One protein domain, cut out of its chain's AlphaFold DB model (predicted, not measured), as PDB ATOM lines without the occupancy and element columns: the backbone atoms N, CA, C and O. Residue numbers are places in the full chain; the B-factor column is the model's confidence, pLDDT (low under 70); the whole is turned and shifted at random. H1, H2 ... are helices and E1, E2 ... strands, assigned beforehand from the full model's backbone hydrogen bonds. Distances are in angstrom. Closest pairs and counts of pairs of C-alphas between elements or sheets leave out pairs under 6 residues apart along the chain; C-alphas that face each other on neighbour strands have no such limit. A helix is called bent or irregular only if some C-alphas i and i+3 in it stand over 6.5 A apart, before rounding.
ATOM      1  N   LEU A   2       5.418  52.026  23.141       65.00
ATOM      2  CA  LEU A   2       6.208  53.085  22.482       65.00
ATOM      3  C   LEU A   2       5.493  53.769  21.305       65.00
ATOM      4  O   LEU A   2       5.460  54.994  21.243       65.00
ATOM      5  N   THR A   3       4.832  53.003  20.432       75.19
ATOM      6  CA  THR A   3       4.057  53.563  19.311       75.19
ATOM      7  C   THR A   3       2.920  54.466  19.788       75.19
ATOM      8  O   THR A   3       2.678  55.500  19.184       75.19
ATOM      9  N   ALA A   4       2.270  54.131  20.908       77.62
ATOM     10  CA  ALA A   4       1.189  54.940  21.469       77.62
ATOM     11  C   ALA A   4       1.708  56.273  22.037       77.62
ATOM     12  O   ALA A   4       1.114  57.315  21.772       77.62
ATOM     13  N   ASN A   5       2.849  56.262  22.739       78.69
ATOM     14  CA  ASN A   5       3.488  57.484  23.240       78.69
ATOM     15  C   ASN A   5       3.953  58.386  22.091       78.69
ATOM     16  O   ASN A   5       3.762  59.600  22.133       78.69
ATOM     17  N   ALA A   6       4.528  57.793  21.045       84.38
ATOM     18  CA  ALA A   6       4.919  58.522  19.848       84.38
ATOM     19  C   ALA A   6       3.693  59.150  19.163       84.38
ATOM     20  O   ALA A   6       3.688  60.350  18.896       84.38
ATOM     21  N   SER A   7       2.618  58.381  18.962       86.00
ATOM     22  CA  SER A   7       1.360  58.883  18.398       86.00
ATOM     23  C   SER A   7       0.749  60.017  19.224       86.00
ATOM     24  O   SER A   7       0.290  60.996  18.644       86.00
ATOM     25  N   ALA A   8       0.793  59.931  20.558       86.75
ATOM     26  CA  ALA A   8       0.277  60.975  21.443       86.75
ATOM     27  C   ALA A   8       1.020  62.317  21.286       86.75
ATOM     28  O   ALA A   8       0.413  63.376  21.422       86.75
ATOM     29  N   ASN A   9       2.312  62.282  20.950       86.31
ATOM     30  CA  ASN A   9       3.143  63.478  20.775       86.31
ATOM     31  C   ASN A   9       3.265  63.934  19.309       86.31
ATOM     32  O   ASN A   9       3.780  65.021  19.041       86.31
ATOM     33  N   ALA A  10       2.778  63.137  18.352       89.56
ATOM     34  CA  ALA A  10       2.939  63.393  16.922       89.56
ATOM     35  C   ALA A  10       2.395  64.765  16.499       89.56
ATOM     36  O   ALA A  10       3.049  65.475  15.736       89.56
ATOM     37  N   ALA A  11       1.235  65.165  17.032       87.69
ATOM     38  CA  ALA A  11       0.610  66.444  16.708       87.69
ATOM     39  C   ALA A  11       1.462  67.646  17.150       87.69
ATOM     40  O   ALA A  11       1.650  68.579  16.374       87.69
ATOM     41  N   ALA A  12       2.028  67.607  18.360       90.56
ATOM     42  CA  ALA A  12       2.878  68.682  18.876       90.56
ATOM     43  C   ALA A  12       4.185  68.816  18.072       90.56
ATOM     44  O   ALA A  12       4.614  69.922  17.733       90.56
ATOM     45  N   ILE A  13       4.785  67.678  17.701       89.56
ATOM     46  CA  ILE A  13       5.989  67.637  16.860       89.56
ATOM     47  C   ILE A  13       5.696  68.234  15.477       89.56
ATOM     48  O   ILE A  13       6.445  69.090  15.008       89.56
ATOM     49  N   GLN A  14       4.584  67.840  14.848       91.25
ATOM     50  CA  GLN A  14       4.184  68.346  13.531       91.25
ATOM     51  C   GLN A  14       3.852  69.844  13.547       91.25
ATOM     52  O   GLN A  14       4.237  70.555  12.622       91.25
ATOM     53  N   GLN A  15       3.201  70.347  14.603       92.19
ATOM     54  CA  GLN A  15       2.927  71.784  14.775       92.19
ATOM     55  C   GLN A  15       4.204  72.630  14.828       92.19
ATOM     56  O   GLN A  15       4.197  73.783  14.410       92.19
ATOM     57  N   SER A  16       5.307  72.040  15.290       91.00
ATOM     58  CA  SER A  16       6.623  72.684  15.344       91.00
ATOM     59  C   SER A  16       7.427  72.506  14.044       91.00
ATOM     60  O   SER A  16       8.600  72.862  13.990       91.00
ATOM     61  N   GLY A  17       6.825  71.920  12.999       92.25
ATOM     62  CA  GLY A  17       7.481  71.587  11.728       92.25
ATOM     63  C   GLY A  17       8.378  70.344  11.784       92.25
ATOM     64  O   GLY A  17       9.092  70.051  10.824       92.25
ATOM     65  N   GLY A  18       8.354  69.607  12.897       88.75
ATOM     66  CA  GLY A  18       9.139  68.397  13.098       88.75
ATOM     67  C   GLY A  18       8.560  67.179  12.376       88.75
ATOM     68  O   GLY A  18       7.392  67.137  11.985       88.75
ATOM     69  N   ARG A  19       9.391  66.145  12.228       87.56
ATOM     70  CA  ARG A  19       8.993  64.833  11.704       87.56
ATOM     71  C   ARG A  19       9.174  63.781  12.786       87.56
ATOM     72  O   ARG A  19      10.140  63.831  13.540       87.56
ATOM     73  N   LEU A  20       8.255  62.825  12.831       86.88
ATOM     74  CA  LEU A  20       8.288  61.711  13.767       86.88
ATOM     75  C   LEU A  20       8.336  60.399  12.985       86.88
ATOM     76  O   LEU A  20       7.519  60.178  12.093       86.88
ATOM     77  N   ALA A  21       9.266  59.530  13.363       84.81
ATOM     78  CA  ALA A  21       9.328  58.146  12.924       84.81
ATOM     79  C   ALA A  21       9.518  57.253  14.152       84.81
ATOM     80  O   ALA A  21      10.203  57.633  15.099       84.81
ATOM     81  N   VAL A  22       8.898  56.077  14.129       85.06
ATOM     82  CA  VAL A  22       9.086  55.044  15.151       85.06
ATOM     83  C   VAL A  22       9.682  53.845  14.448       85.06
ATOM     84  O   VAL A  22       9.070  53.306  13.528       85.06
ATOM     85  N   LEU A  23      10.881  53.465  14.865       82.12
ATOM     86  CA  LEU A  23      11.635  52.370  14.277       82.12
ATOM     87  C   LEU A  23      12.021  51.405  15.402       82.12
ATOM     88  O   LEU A  23      12.333  51.873  16.502       82.12
ATOM     89  N   PRO A  24      11.952  50.085  15.171       82.62
ATOM     90  CA  PRO A  24      12.528  49.131  16.104       82.62
ATOM     91  C   PRO A  24      14.044  49.350  16.179       82.62
ATOM     92  O   PRO A  24      14.673  49.692  15.179       82.62
ATOM     93  N   LEU A  25      14.607  49.180  17.371       83.88
ATOM     94  CA  LEU A  25      16.044  49.221  17.613       83.88
ATOM     95  C   LEU A  25      16.364  48.148  18.645       83.88
ATOM     96  O   LEU A  25      16.012  48.300  19.817       83.88
ATOM     97  N   ASP A  26      17.031  47.088  18.206       85.44
ATOM     98  CA  ASP A  26      17.492  46.035  19.096       85.44
ATOM     99  C   ASP A  26      18.909  46.374  19.561       85.44
ATOM    100  O   ASP A  26      19.841  46.519  18.765       85.44
ATOM    101  N   LEU A  27      19.082  46.557  20.875       87.38
ATOM    102  CA  LEU A  27      20.384  46.913  21.431       87.38
ATOM    103  C   LEU A  27      21.405  45.813  21.123       87.38
ATOM    104  O   LEU A  27      21.175  44.635  21.388       87.38
ATOM    105  N   GLY A  28      22.558  46.214  20.599       84.75
ATOM    106  CA  GLY A  28      23.658  45.335  20.212       84.75
ATOM    107  C   GLY A  28      23.553  44.812  18.781       84.75
ATOM    108  O   GLY A  28      24.575  44.400  18.230       84.75
ATOM    109  N   ASP A  29      22.377  44.888  18.150       82.62
ATOM    110  CA  ASP A  29      22.202  44.517  16.750       82.62
ATOM    111  C   ASP A  29      22.299  45.740  15.833       82.62
ATOM    112  O   ASP A  29      21.325  46.408  15.481       82.62
ATOM    113  N   VAL A  30      23.528  45.981  15.390       68.94
ATOM    114  CA  VAL A  30      23.897  47.007  14.412       68.94
ATOM    115  C   VAL A  30      23.181  46.908  13.069       68.94
ATOM    116  O   VAL A  30      23.153  47.897  12.345       68.94
ATOM    117  N   SER A  31      22.622  45.747  12.718       66.38
ATOM    118  CA  SER A  31      21.888  45.565  11.463       66.38
ATOM    119  C   SER A  31      20.434  46.035  11.547       66.38
ATOM    120  O   SER A  31      19.824  46.332  10.521       66.38
ATOM    121  N   THR A  32      19.893  46.134  12.768       63.94
ATOM    122  CA  THR A  32      18.549  46.673  13.040       63.94
ATOM    123  C   THR A  32      18.563  48.165  13.313       63.94
ATOM    124  O   THR A  32      17.513  48.801  13.218       63.94
ATOM    125  N   ALA A  33      19.740  48.729  13.625       58.22
ATOM    126  CA  ALA A  33      19.928  50.166  13.639       58.22
ATOM    127  C   ALA A  33      19.476  50.666  12.266       58.22
ATOM    128  O   ALA A  33      20.045  50.251  11.254       58.22
ATOM    129  N   PRO A  34      18.394  51.459  12.205       54.50
ATOM    130  CA  PRO A  34      17.802  51.779  10.929       54.50
ATOM    131  C   PRO A  34      18.864  52.430  10.050       54.50
ATOM    132  O   PRO A  34      19.759  53.106  10.564       54.50
ATOM    133  N   ASP A  35      18.736  52.238   8.737       55.06
ATOM    134  CA  ASP A  35      19.540  52.841   7.664       55.06
ATOM    135  C   ASP A  35      19.327  54.375   7.614       55.06
ATOM    136  O   ASP A  35      19.151  55.015   6.576       55.06
ATOM    137  N   VAL A  36      19.250  55.000   8.789       53.09
ATOM    138  CA  VAL A  36      19.288  56.423   9.026       53.09
ATOM    139  C   VAL A  36      20.728  56.793   8.746       53.09
ATOM    140  O   VAL A  36      21.559  56.900   9.639       53.09
ATOM    141  N   ALA A  37      21.018  57.005   7.469       49.69
ATOM    142  CA  ALA A  37      22.261  57.558   6.950       49.69
ATOM    143  C   ALA A  37      22.624  58.941   7.548       49.69
ATOM    144  O   ALA A  37      23.531  59.611   7.058       49.69
ATOM    145  N   ASN A  38      21.925  59.392   8.593       61.75
ATOM    146  CA  ASN A  38      22.074  60.694   9.198       61.75
ATOM    147  C   ASN A  38      22.728  60.589  10.568       61.75
ATOM    148  O   ASN A  38      22.319  59.842  11.453       61.75
ATOM    149  N   HIS A  39      23.725  61.442  10.716       82.75
ATOM    150  CA  HIS A  39      24.236  61.902  11.985       82.75
ATOM    151  C   HIS A  39      23.098  62.478  12.848       82.75
ATOM    152  O   HIS A  39      22.349  63.338  12.385       82.75
ATOM    153  N   PHE A  40      22.972  62.018  14.090       88.62
ATOM    154  CA  PHE A  40      22.047  62.577  15.074       88.62
ATOM    155  C   PHE A  40      22.729  63.696  15.866       88.62
ATOM    156  O   PHE A  40      23.744  63.469  16.518       88.62
ATOM    157  N   ASP A  41      22.161  64.897  15.915       91.88
ATOM    158  CA  ASP A  41      22.706  65.943  16.795       91.88
ATOM    159  C   ASP A  41      22.595  65.557  18.280       91.88
ATOM    160  O   ASP A  41      23.473  65.866  19.089       91.88
ATOM    161  N   LEU A  42      21.522  64.849  18.634       92.44
ATOM    162  CA  LEU A  42      21.223  64.452  19.998       92.44
ATOM    163  C   LEU A  42      20.523  63.092  20.029       92.44
ATOM    164  O   LEU A  42      19.498  62.893  19.379       92.44
ATOM    165  N   VAL A  43      21.050  62.186  20.843       92.25
ATOM    166  CA  VAL A  43      20.404  60.930  21.230       92.25
ATOM    167  C   VAL A  43      20.046  61.030  22.710       92.25
ATOM    168  O   VAL A  43      20.880  61.419  23.523       92.25
ATOM    169  N   ILE A  44      18.804  60.699  23.062       93.38
ATOM    170  CA  ILE A  44      18.320  60.741  24.446       93.38
ATOM    171  C   ILE A  44      17.859  59.347  24.846       93.38
ATOM    172  O   ILE A  44      17.103  58.706  24.119       93.38
ATOM    173  N   ALA A  45      18.273  58.915  26.028       92.12
ATOM    174  CA  ALA A  45      17.776  57.718  26.672       92.12
ATOM    175  C   ALA A  45      17.347  58.023  28.110       92.12
ATOM    176  O   ALA A  45      17.926  58.865  28.793       92.12
ATOM    177  N   SER A  46      16.331  57.315  28.584       90.69
ATOM    178  CA  SER A  46      15.880  57.404  29.967       90.69
ATOM    179  C   SER A  46      15.564  56.010  30.455       90.69
ATOM    180  O   SER A  46      14.816  55.297  29.793       90.69
ATOM    181  N   ASP A  47      16.129  55.650  31.604       83.94
ATOM    182  CA  ASP A  47      15.831  54.403  32.311       83.94
ATOM    183  C   ASP A  47      16.010  53.134  31.456       83.94
ATOM    184  O   ASP A  47      15.225  52.196  31.512       83.94
ATOM    185  N   ILE A  48      17.053  53.112  30.622       86.56
ATOM    186  CA  ILE A  48      17.407  51.938  29.804       86.56
ATOM    187  C   ILE A  48      18.484  51.062  30.459       86.56
ATOM    188  O   ILE A  48      18.627  49.897  30.113       86.56
ATOM    189  N   CYS A  49      19.232  51.607  31.424       85.88
ATOM    190  CA  CYS A  49      20.323  50.920  32.122       85.88
ATOM    191  C   CYS A  49      19.836  50.200  33.389       85.88
ATOM    192  O   CYS A  49      20.501  50.238  34.428       85.88
ATOM    193  N   TYR A  50      18.663  49.568  33.313       85.31
ATOM    194  CA  TYR A  50      18.039  48.906  34.456       85.31
ATOM    195  C   TYR A  50      18.525  47.456  34.677       85.31
ATOM    196  O   TYR A  50      18.137  46.813  35.653       85.31
ATOM    197  N   ASP A  51      19.376  46.925  33.808       88.50
ATOM    198  CA  ASP A  51      19.953  45.589  33.947       88.50
ATOM    199  C   ASP A  51      21.397  45.616  33.417       88.50
ATOM    200  O   ASP A  51      21.605  46.104  32.297       88.50
ATOM    201  N   PRO A  52      22.393  45.128  34.180       89.62
ATOM    202  CA  PRO A  52      23.775  45.020  33.721       89.62
ATOM    203  C   PRO A  52      23.955  44.283  32.388       89.62
ATOM    204  O   PRO A  52      24.835  44.641  31.602       89.62
ATOM    205  N   VAL A  53      23.084  43.319  32.064       91.25
ATOM    206  CA  VAL A  53      23.107  42.585  30.785       91.25
ATOM    207  C   VAL A  53      22.919  43.519  29.580       91.25
ATOM    208  O   VAL A  53      23.374  43.213  28.478       91.25
ATOM    209  N   LEU A  54      22.301  44.689  29.773       91.81
ATOM    210  CA  LEU A  54      22.053  45.669  28.713       91.81
ATOM    211  C   LEU A  54      23.236  46.610  28.456       91.81
ATOM    212  O   LEU A  54      23.234  47.314  27.447       91.81
ATOM    213  N   TYR A  55      24.261  46.624  29.312       92.69
ATOM    214  CA  TYR A  55      25.341  47.612  29.233       92.69
ATOM    215  C   TYR A  55      26.210  47.424  27.987       92.69
ATOM    216  O   TYR A  55      26.417  48.372  27.222       92.69
ATOM    217  N   THR A  56      26.660  46.195  27.729       92.94
ATOM    218  CA  THR A  56      27.456  45.880  26.535       92.94
ATOM    219  C   THR A  56      26.659  46.075  25.237       92.94
ATOM    220  O   THR A  56      27.171  46.766  24.350       92.94
ATOM    221  N   PRO A  57      25.415  45.564  25.098       92.50
ATOM    222  CA  PRO A  57      24.584  45.832  23.921       92.50
ATOM    223  C   PRO A  57      24.317  47.325  23.686       92.50
ATOM    224  O   PRO A  57      24.407  47.805  22.551       92.50
ATOM    225  N   LEU A  58      24.047  48.094  24.746       92.00
ATOM    226  CA  LEU A  58      23.864  49.540  24.645       92.00
ATOM    227  C   LEU A  58      25.126  50.223  24.121       92.00
ATOM    228  O   LEU A  58      25.060  50.993  23.164       92.00
ATOM    229  N   LEU A  59      26.286  49.915  24.702       91.44
ATOM    230  CA  LEU A  59      27.544  50.524  24.283       91.44
ATOM    231  C   LEU A  59      27.909  50.153  22.839       91.44
ATOM    232  O   LEU A  59      28.368  51.010  22.086       91.44
ATOM    233  N   ALA A  60      27.660  48.908  22.422       89.12
ATOM    234  CA  ALA A  60      27.827  48.481  21.033       89.12
ATOM    235  C   ALA A  60      26.939  49.294  20.075       89.12
ATOM    236  O   ALA A  60      27.428  49.779  19.055       89.12
ATOM    237  N   THR A  61      25.679  49.524  20.454       89.31
ATOM    238  CA  THR A  61      24.726  50.351  19.693       89.31
ATOM    239  C   THR A  61      25.191  51.803  19.596       89.31
ATOM    240  O   THR A  61      25.205  52.396  18.522       89.31
ATOM    241  N   LEU A  62      25.630  52.401  20.705       89.94
ATOM    242  CA  LEU A  62      26.127  53.778  20.697       89.94
ATOM    243  C   LEU A  62      27.394  53.915  19.843       89.94
ATOM    244  O   LEU A  62      27.546  54.897  19.128       89.94
ATOM    245  N   ARG A  63      28.280  52.911  19.851       88.31
ATOM    246  CA  ARG A  63      29.492  52.892  19.014       88.31
ATOM    247  C   ARG A  63      29.191  52.808  17.514       88.31
ATOM    248  O   ARG A  63      30.056  53.178  16.721       88.31
ATOM    249  N   SER A  64      28.025  52.306  17.118       85.31
ATOM    250  CA  SER A  64      27.613  52.239  15.713       85.31
ATOM    251  C   SER A  64      26.775  53.417  15.245       85.31
ATOM    252  O   SER A  64      26.706  53.679  14.048       85.31
ATOM    253  N   LEU A  65      26.130  54.122  16.172       85.69
ATOM    254  CA  LEU A  65      25.361  55.314  15.853       85.69
ATOM    255  C   LEU A  65      26.304  56.495  15.599       85.69
ATOM    256  O   LEU A  65      27.236  56.758  16.358       85.69
ATOM    257  N   SER A  66      26.027  57.255  14.543       86.75
ATOM    258  CA  SER A  66      26.677  58.546  14.319       86.75
ATOM    259  C   SER A  66      25.889  59.618  15.053       86.75
ATOM    260  O   SER A  66      24.757  59.906  14.678       86.75
ATOM    261  N   PHE A  67      26.465  60.219  16.094       90.75
ATOM    262  CA  PHE A  67      25.813  61.311  16.814       90.75
ATOM    263  C   PHE A  67      26.791  62.370  17.320       90.75
ATOM    264  O   PHE A  67      27.998  62.141  17.347       90.75
ATOM    265  N   ARG A  68      26.295  63.541  17.728       92.75
ATOM    266  CA  ARG A  68      27.109  64.586  18.365       92.75
ATOM    267  C   ARG A  68      27.061  64.484  19.888       92.75
ATOM    268  O   ARG A  68      28.115  64.390  20.514       92.75
ATOM    269  N   HIS A  69      25.857  64.436  20.459       94.62
ATOM    270  CA  HIS A  69      25.632  64.307  21.899       94.62
ATOM    271  C   HIS A  69      24.729  63.114  22.227       94.62
ATOM    272  O   HIS A  69      23.747  62.850  21.535       94.62
ATOM    273  N   PHE A  70      25.042  62.422  23.316       94.94
ATOM    274  CA  PHE A  70      24.201  61.414  23.945       94.94
ATOM    275  C   PHE A  70      23.904  61.845  25.375       94.94
ATOM    276  O   PHE A  70      24.829  62.072  26.153       94.94
ATOM    277  N   LEU A  71      22.621  61.952  25.709       95.94
ATOM    278  CA  LEU A  71      22.143  62.212  27.058       95.94
ATOM    279  C   LEU A  71      21.431  60.977  27.592       95.94
ATOM    280  O   LEU A  71      20.521  60.457  26.946       95.94
ATOM    281  N   ILE A  72      21.805  60.540  28.789       94.94
ATOM    282  CA  ILE A  72      21.134  59.433  29.464       94.94
ATOM    283  C   ILE A  72      20.738  59.812  30.883       94.94
ATOM    284  O   ILE A  72      21.576  60.215  31.688       94.94
ATOM    285  N   ALA A  73      19.451  59.663  31.186       93.19
ATOM    286  CA  ALA A  73      18.929  59.746  32.542       93.19
ATOM    287  C   ALA A  73      18.927  58.348  33.176       93.19
ATOM    288  O   ALA A  73      18.282  57.425  32.670       93.19
ATOM    289  N   ILE A  74      19.656  58.201  34.280       90.25
ATOM    290  CA  ILE A  74      19.812  56.951  35.023       90.25
ATOM    291  C   ILE A  74      19.253  57.147  36.423       90.25
ATOM    292  O   ILE A  74      19.684  58.034  37.163       90.25
ATOM    293  N   VAL A  75      18.305  56.294  36.794       87.69
ATOM    294  CA  VAL A  75      17.814  56.214  38.165       87.69
ATOM    295  C   VAL A  75      18.830  55.436  38.995       87.69
ATOM    296  O   VAL A  75      19.156  54.290  38.687       87.69
ATOM    297  N   GLN A  76      19.346  56.055  40.054       82.75
ATOM    298  CA  GLN A  76      20.246  55.392  40.980       82.75
ATOM    299  C   GLN A  76      19.475  54.325  41.749       82.75
ATOM    300  O   GLN A  76      18.489  54.603  42.438       82.75
ATOM    301  N   ARG A  77      19.968  53.098  41.633       77.81
ATOM    302  CA  ARG A  77      19.376  51.913  42.231       77.81
ATOM    303  C   ARG A  77      20.360  51.304  43.227       77.81
ATOM    304  O   ARG A  77      21.431  50.866  42.815       77.81
ATOM    305  N   PRO A  78      20.066  51.363  44.539       75.81
ATOM    306  CA  PRO A  78      20.994  50.903  45.571       75.81
ATOM    307  C   PRO A  78      21.189  49.380  45.560       75.81
ATOM    308  O   PRO A  78      22.200  48.893  46.052       75.81
ATOM    309  N   ASP A  79      20.247  48.640  44.978       78.06
ATOM    310  CA  ASP A  79      20.266  47.189  44.791       78.06
ATOM    311  C   ASP A  79      21.301  46.706  43.763       78.06
ATOM    312  O   ASP A  79      21.764  45.576  43.875       78.06
ATOM    313  N   LEU A  80      21.723  47.558  42.819       71.62
ATOM    314  CA  LEU A  80      22.758  47.203  41.838       71.62
ATOM    315  C   LEU A  80      24.187  47.190  42.411       71.62
ATOM    316  O   LEU A  80      25.107  46.705  41.754       71.62
ATOM    317  N   GLY A  81      24.410  47.736  43.610       80.31
ATOM    318  CA  GLY A  81      25.745  47.793  44.214       80.31
ATOM    319  C   GLY A  81      26.781  48.477  43.309       80.31
ATOM    320  O   GLY A  81      26.644  49.656  42.980       80.31
ATOM    321  N   GLU A  82      27.834  47.742  42.930       75.56
ATOM    322  CA  GLU A  82      28.906  48.229  42.047       75.56
ATOM    323  C   GLU A  82      28.606  48.044  40.550       75.56
ATOM    324  O   GLU A  82      29.245  48.705  39.728       75.56
ATOM    325  N   GLU A  83      27.610  47.231  40.182       81.75
ATOM    326  CA  GLU A  83      27.220  46.941  38.794       81.75
ATOM    327  C   GLU A  83      26.360  48.066  38.206       81.75
ATOM    328  O   GLU A  83      25.252  47.874  37.713       81.75
ATOM    329  N   THR A  84      26.870  49.290  38.289       88.69
ATOM    330  CA  THR A  84      26.237  50.464  37.699       88.69
ATOM    331  C   THR A  84      26.798  50.717  36.307       88.69
ATOM    332  O   THR A  84      27.980  50.491  36.040       88.69
ATOM    333  N   PHE A  85      25.973  51.279  35.427       89.19
ATOM    334  CA  PHE A  85      26.421  51.694  34.097       89.19
ATOM    335  C   PHE A  85      27.587  52.697  34.151       89.19
ATOM    336  O   PHE A  85      28.449  52.704  33.279       89.19
ATOM    337  N   GLU A  86      27.651  53.521  35.200       89.88
ATOM    338  CA  GLU A  86      28.766  54.444  35.423       89.88
ATOM    339  C   GLU A  86      30.096  53.715  35.603       89.88
ATOM    340  O   GLU A  86      31.105  54.133  35.039       89.88
ATOM    341  N   ASN A  87      30.106  52.645  36.400       90.50
ATOM    342  CA  ASN A  87      31.305  51.850  36.627       90.50
ATOM    343  C   ASN A  87      31.667  51.050  35.378       90.50
ATOM    344  O   ASN A  87      32.821  51.084  34.971       90.50
ATOM    345  N   PHE A  88      30.675  50.473  34.697       92.06
ATOM    346  CA  PHE A  88      30.887  49.818  33.408       92.06
ATOM    347  C   PHE A  88      31.564  50.745  32.383       92.06
ATOM    348  O   PHE A  88      32.547  50.366  31.754       92.06
ATOM    349  N   CYS A  89      31.097  51.989  32.241       91.38
ATOM    350  CA  CYS A  89      31.731  52.948  31.336       91.38
ATOM    351  C   CYS A  89      33.151  53.334  31.777       91.38
ATOM    352  O   CYS A  89      34.010  53.504  30.919       91.38
ATOM    353  N   LYS A  90      33.427  53.438  33.085       90.94
ATOM    354  CA  LYS A  90      34.800  53.663  33.582       90.94
ATOM    355  C   LYS A  90      35.725  52.501  33.221       90.94
ATOM    356  O   LYS A  90      36.852  52.753  32.807       90.94
ATOM    357  N   ASP A  91      35.251  51.266  33.356       90.75
ATOM    358  CA  ASP A  91      36.025  50.063  33.032       90.75
ATOM    359  C   ASP A  91      36.307  49.951  31.524       90.75
ATOM    360  O   ASP A  91      37.378  49.501  31.120       90.75
ATOM    361  N   GLU A  92      35.383  50.437  30.691       89.50
ATOM    362  CA  GLU A  92      35.524  50.530  29.230       89.50
ATOM    363  C   GLU A  92      36.300  51.778  28.750       89.50
ATOM    364  O   GLU A  92      36.389  52.010  27.541       89.50
ATOM    365  N   ASP A  93      36.843  52.590  29.667       90.25
ATOM    366  CA  ASP A  93      37.509  53.877  29.388       90.25
ATOM    367  C   ASP A  93      36.633  54.840  28.554       90.25
ATOM    368  O   ASP A  93      37.089  55.561  27.664       90.25
ATOM    369  N   VAL A  94      35.327  54.828  28.828       91.19
ATOM    370  CA  VAL A  94      34.318  55.678  28.191       91.19
ATOM    371  C   VAL A  94      33.937  56.801  29.159       91.19
ATOM    372  O   VAL A  94      33.281  56.551  30.177       91.19
ATOM    373  N   PRO A  95      34.311  58.062  28.880       90.94
ATOM    374  CA  PRO A  95      34.045  59.143  29.812       90.94
ATOM    375  C   PRO A  95      32.555  59.509  29.800       90.94
ATOM    376  O   PRO A  95      32.005  59.936  28.785       90.94
ATOM    377  N   LEU A  96      31.917  59.388  30.966       91.88
ATOM    378  CA  LEU A  96      30.578  59.909  31.236       91.88
ATOM    379  C   LEU A  96      30.686  61.210  32.030       91.88
ATOM    380  O   LEU A  96      31.238  61.239  33.132       91.88
ATOM    381  N   GLN A  97      30.127  62.293  31.495       92.88
ATOM    382  CA  GLN A  97      30.085  63.583  32.177       92.88
ATOM    383  C   GLN A  97      28.758  63.729  32.916       92.88
ATOM    384  O   GLN A  97      27.710  63.868  32.290       92.88
ATOM    385  N   LEU A  98      28.780  63.726  34.250       93.69
ATOM    386  CA  LEU A  98      27.593  64.055  35.040       93.69
ATOM    387  C   LEU A  98      27.216  65.524  34.805       93.69
ATOM    388  O   LEU A  98      28.018  66.424  35.062       93.69
ATOM    389  N   ARG A  99      25.995  65.773  34.328       91.75
ATOM    390  CA  ARG A  99      25.475  67.127  34.084       91.75
ATOM    391  C   ARG A  99      24.491  67.587  35.133       91.75
ATOM    392  O   ARG A  99      24.461  68.768  35.467       91.75
ATOM    393  N   TYR A 100      23.671  66.669  35.620       88.19
ATOM    394  CA  TYR A 100      22.595  67.012  36.528       88.19
ATOM    395  C   TYR A 100      22.270  65.849  37.449       88.19
ATOM    396  O   TYR A 100      22.291  64.692  37.035       88.19
ATOM    397  N   THR A 101      21.917  66.182  38.684       87.12
ATOM    398  CA  THR A 101      21.384  65.238  39.657       87.12
ATOM    399  C   THR A 101      20.057  65.782  40.162       87.12
ATOM    400  O   THR A 101      20.010  66.852  40.768       87.12
ATOM    401  N   ALA A 102      18.983  65.036  39.924       80.19
ATOM    402  CA  ALA A 102      17.677  65.285  40.504       80.19
ATOM    403  C   ALA A 102      17.529  64.466  41.789       80.19
ATOM    404  O   ALA A 102      17.791  63.261  41.811       80.19
ATOM    405  N   LEU A 103      17.069  65.119  42.851       76.38
ATOM    406  CA  LEU A 103      16.565  64.473  44.057       76.38
ATOM    407  C   LEU A 103      15.069  64.787  44.116       76.38
ATOM    408  O   LEU A 103      14.711  65.861  44.604       76.38
ATOM    409  N   PRO A 104      14.196  63.937  43.546       66.62
ATOM    410  CA  PRO A 104      12.766  64.149  43.665       66.62
ATOM    411  C   PRO A 104      12.381  64.172  45.154       66.62
ATOM    412  O   PRO A 104      13.016  63.483  45.963       66.62
ATOM    413  N   PRO A 105      11.390  64.996  45.532       63.00
ATOM    414  CA  PRO A 105      10.935  65.077  46.910       63.00
ATOM    415  C   PRO A 105      10.507  63.691  47.397       63.00
ATOM    416  O   PRO A 105       9.897  62.922  46.655       63.00
ATOM    417  N   VAL A 106      10.855  63.376  48.645       63.09
ATOM    418  CA  VAL A 106      10.364  62.176  49.324       63.09
ATOM    419  C   VAL A 106       8.866  62.378  49.530       63.09
ATOM    420  O   VAL A 106       8.465  63.135  50.411       63.09
ATOM    421  N   GLU A 107       8.042  61.758  48.693       68.69
ATOM    422  CA  GLU A 107       6.631  61.561  49.015       68.69
ATOM    423  C   GLU A 107       6.529  60.454  50.068       68.69
ATOM    424  O   GLU A 107       7.284  59.476  50.025       68.69
ATOM    425  N   ASP A 108       5.632  60.625  51.042       66.44
ATOM    426  CA  ASP A 108       5.482  59.713  52.177       66.44
ATOM    427  C   ASP A 108       5.381  58.250  51.710       66.44
ATOM    428  O   ASP A 108       4.410  57.837  51.080       66.44
ATOM    429  N   GLY A 109       6.406  57.456  52.038       64.38
ATOM    430  CA  GLY A 109       6.467  56.020  51.747       64.38
ATOM    431  C   GLY A 109       7.274  55.609  50.510       64.38
ATOM    432  O   GLY A 109       7.549  54.419  50.368       64.38
ATOM    433  N   CYS A 110       7.721  56.545  49.664       56.94
ATOM    434  CA  CYS A 110       8.582  56.247  48.515       56.94
ATOM    435  C   CYS A 110      10.026  56.713  48.775       56.94
ATOM    436  O   CYS A 110      10.249  57.896  49.041       56.94
ATOM    437  N   PRO A 111      11.039  55.828  48.700       62.97
ATOM    438  CA  PRO A 111      12.429  56.254  48.819       62.97
ATOM    439  C   PRO A 111      12.767  57.246  47.697       62.97
ATOM    440  O   PRO A 111      12.429  57.016  46.537       62.97
ATOM    441  N   ALA A 112      13.443  58.352  48.028       66.38
ATOM    442  CA  ALA A 112      13.889  59.308  47.017       66.38
ATOM    443  C   ALA A 112      14.832  58.617  46.024       66.38
ATOM    444  O   ALA A 112      15.962  58.253  46.355       66.38
ATOM    445  N   HIS A 113      14.367  58.459  44.789       74.44
ATOM    446  CA  HIS A 113      15.172  57.935  43.700       74.44
ATOM    447  C   HIS A 113      16.040  59.055  43.134       74.44
ATOM    448  O   HIS A 113      15.541  59.947  42.453       74.44
ATOM    449  N   ARG A 114      17.347  59.031  43.407       85.19
ATOM    450  CA  ARG A 114      18.272  59.977  42.772       85.19
ATOM    451  C   ARG A 114      18.312  59.694  41.270       85.19
ATOM    452  O   ARG A 114      18.552  58.560  40.878       85.19
ATOM    453  N   ILE A 115      18.111  60.711  40.439       89.12
ATOM    454  CA  ILE A 115      18.242  60.598  38.980       89.12
ATOM    455  C   ILE A 115      19.487  61.362  38.561       89.12
ATOM    456  O   ILE A 115      19.599  62.554  38.837       89.12
ATOM    457  N   ASN A 116      20.409  60.698  37.879       91.00
ATOM    458  CA  ASN A 116      21.605  61.315  37.325       91.00
ATOM    459  C   ASN A 116      21.465  61.421  35.806       91.00
ATOM    460  O   ASN A 116      21.109  60.449  35.145       91.00
ATOM    461  N   ILE A 117      21.748  62.596  35.253       93.44
ATOM    462  CA  ILE A 117      21.797  62.822  33.810       93.44
ATOM    463  C   ILE A 117      23.257  62.917  33.397       93.44
ATOM    464  O   ILE A 117      23.976  63.827  33.824       93.44
ATOM    465  N   TYR A 118      23.666  61.986  32.546       94.81
ATOM    466  CA  TYR A 118      25.000  61.928  31.972       94.81
ATOM    467  C   TYR A 118      24.996  62.405  30.530       94.81
ATOM    468  O   TYR A 118      24.035  62.185  29.796       94.81
ATOM    469  N   GLU A 119      26.103  63.018  30.132       95.12
ATOM    470  CA  GLU A 119      26.415  63.358  28.753       95.12
ATOM    471  C   GLU A 119      27.663  62.613  28.277       95.12
ATOM    472  O   GLU A 119      28.637  62.456  29.019       95.12
ATOM    473  N   MET A 120      27.636  62.206  27.010       94.12
ATOM    474  CA  MET A 120      28.765  61.649  26.275       94.12
ATOM    475  C   MET A 120      28.737  62.135  24.822       94.12
ATOM    476  O   MET A 120      27.665  62.320  24.246       94.12
ATOM    477  N   THR A 121      29.901  62.318  24.205       93.94
ATOM    478  CA  THR A 121      30.016  62.651  22.775       93.94
ATOM    479  C   THR A 121      30.460  61.444  21.946       93.94
ATOM    480  O   THR A 121      31.017  60.478  22.465       93.94
ATOM    481  N   SER A 122      30.269  61.478  20.628       89.75
ATOM    482  CA  SER A 122      30.818  60.420  19.759       89.75
ATOM    483  C   SER A 122      32.347  60.361  19.780       89.75
ATOM    484  O   SER A 122      32.920  59.277  19.677       89.75
ATOM    485  N   ALA A 123      33.019  61.500  19.973       88.12
ATOM    486  CA  ALA A 123      34.470  61.553  20.126       88.12
ATOM    487  C   ALA A 123      34.942  60.820  21.395       88.12
ATOM    488  O   ALA A 123      35.994  60.179  21.391       88.12
ATOM    489  N   ASP A 124      34.152  60.873  22.469       88.31
ATOM    490  CA  ASP A 124      34.416  60.135  23.707       88.31
ATOM    491  C   ASP A 124      34.393  58.619  23.483       88.31
ATOM    492  O   ASP A 124      35.301  57.916  23.922       88.31
ATOM    493  N   LEU A 125      33.419  58.126  22.715       86.00
ATOM    494  CA  LEU A 125      33.282  56.703  22.377       86.00
ATOM    495  C   LEU A 125      34.396  56.166  21.477       86.00
ATOM    496  O   LEU A 125      34.725  54.980  21.546       86.00
ATOM    497  N   GLN A 126      34.949  57.008  20.603       80.38
ATOM    498  CA  GLN A 126      35.995  56.599  19.664       80.38
ATOM    499  C   GLN A 126      37.372  56.502  20.332       80.38
ATOM    500  O   GLN A 126      38.137  55.597  19.995       80.38
ATOM    501  N   ARG A 127      37.666  57.354  21.324       73.69
ATOM    502  CA  ARG A 127      38.951  57.337  22.048       73.69
ATOM    503  C   ARG A 127      39.228  56.022  22.781       73.69
ATOM    504  O   ARG A 127      40.370  55.569  22.778       73.69
ATOM    505  N   GLY A 128      38.198  55.360  23.311       59.47
ATOM    506  CA  GLY A 128      38.349  54.065  23.988       59.47
ATOM    507  C   GLY A 128      38.845  52.921  23.083       59.47
ATOM    508  O   GLY A 128      39.417  51.951  23.572       59.47
ATOM    509  N   LYS A 129      38.695  53.017  21.747       55.53
ATOM    510  CA  LYS A 129      39.162  51.969  20.811       55.53
ATOM    511  C   LYS A 129      40.677  51.963  20.595       55.53
ATOM    512  O   LYS A 129      41.246  50.910  20.307       55.53
TER     513      LYS A 129
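AT A GLANCE: This is residues 2 to 129 of the 262 residues of the protein "Rab13 protein" of Symbiodinium sp. CCMP2592 (UniProt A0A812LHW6). A twisted sheet of four strands has H2 alongside but not on it, H2 meeting H3 near one end and H4 near the other, while H1 lies off by itself at the far end of a long link. Residues 106 to 111, in the loop between E3 and E4, stick out. The 128 printed residues hold H1 E1 H2 E2 H3 E3 E4 H4, class mixed; the mixed sheet runs E1 E2 E4 E3. The whole is only just compact, close to loose, with a radius of gyration of the C-alphas of 16.3 A and spans of 42 by 40 by 24 A.

IN THESE COORDINATES: H1, residues 2 to 15, starts at C-alpha 2 (6.208, 53.085, 22.482) and spans 20.5 A; it is irregular, with C-alphas 8 and 11 7.2 A apart. E1 is residues 40 to 46, 16.9 A. H2, residues 52 to 64, 19.8 A, is only just irregular: C-alphas 53 and 56 are 6.9 A apart. E2 is residues 67 to 75, 23.4 A; H3 85 to 91; E3 97 to 102; E4 115 to 121, 20.1 A. H4, residues 122 to 129, ends at C-alpha 129 (39.162, 51.969, 20.811).

HOW THE PARTS SIT: E1 and E2 are parallel, N 43 to O 69 2.9 A, and with H2 form a strand-helix-strand unit, two parallel neighbours with a helix between along the chain, its crossover right-handed. E2 and E4 are antiparallel, N 70 to O 120 2.8 A. E3 and E4 form a hairpin, N 99 to O 117 2.8 A. E2, H3 and E3 form a split unit, E4 between its strands, also right-handed. H2, with residues 52 to 55 alone, only just touches H3, with 3 pairs of C-alphas within 8 A, the closest Tyr 55 and Phe 85, 6.4 A. With residues 62 to 63 alone H2 touches H4, closest C-alphas Arg 63 and Leu 125, 6.3 A. H3 only just is on the sheet and only grazes it, with residues 85 to 86; H4 only grazes it with 122 to 124. H1 touches no helix and is not on the sheet. Every O i to N i+4 pair is within hydrogen-bond range in H3, against 8 of 10 in H1, 7 of 9 in H2 and 2 of 4 in H4.

THE WHOLE: The C-alphas of Ala 37 and Asp 108, the two farthest apart, are 48.3 A apart. The printed part has no cut; the links H1 to E1 and E3 to E4 are long. pLDDT is under 70 at residues 2, 30 to 38, 104 to 112 and 128 to 129.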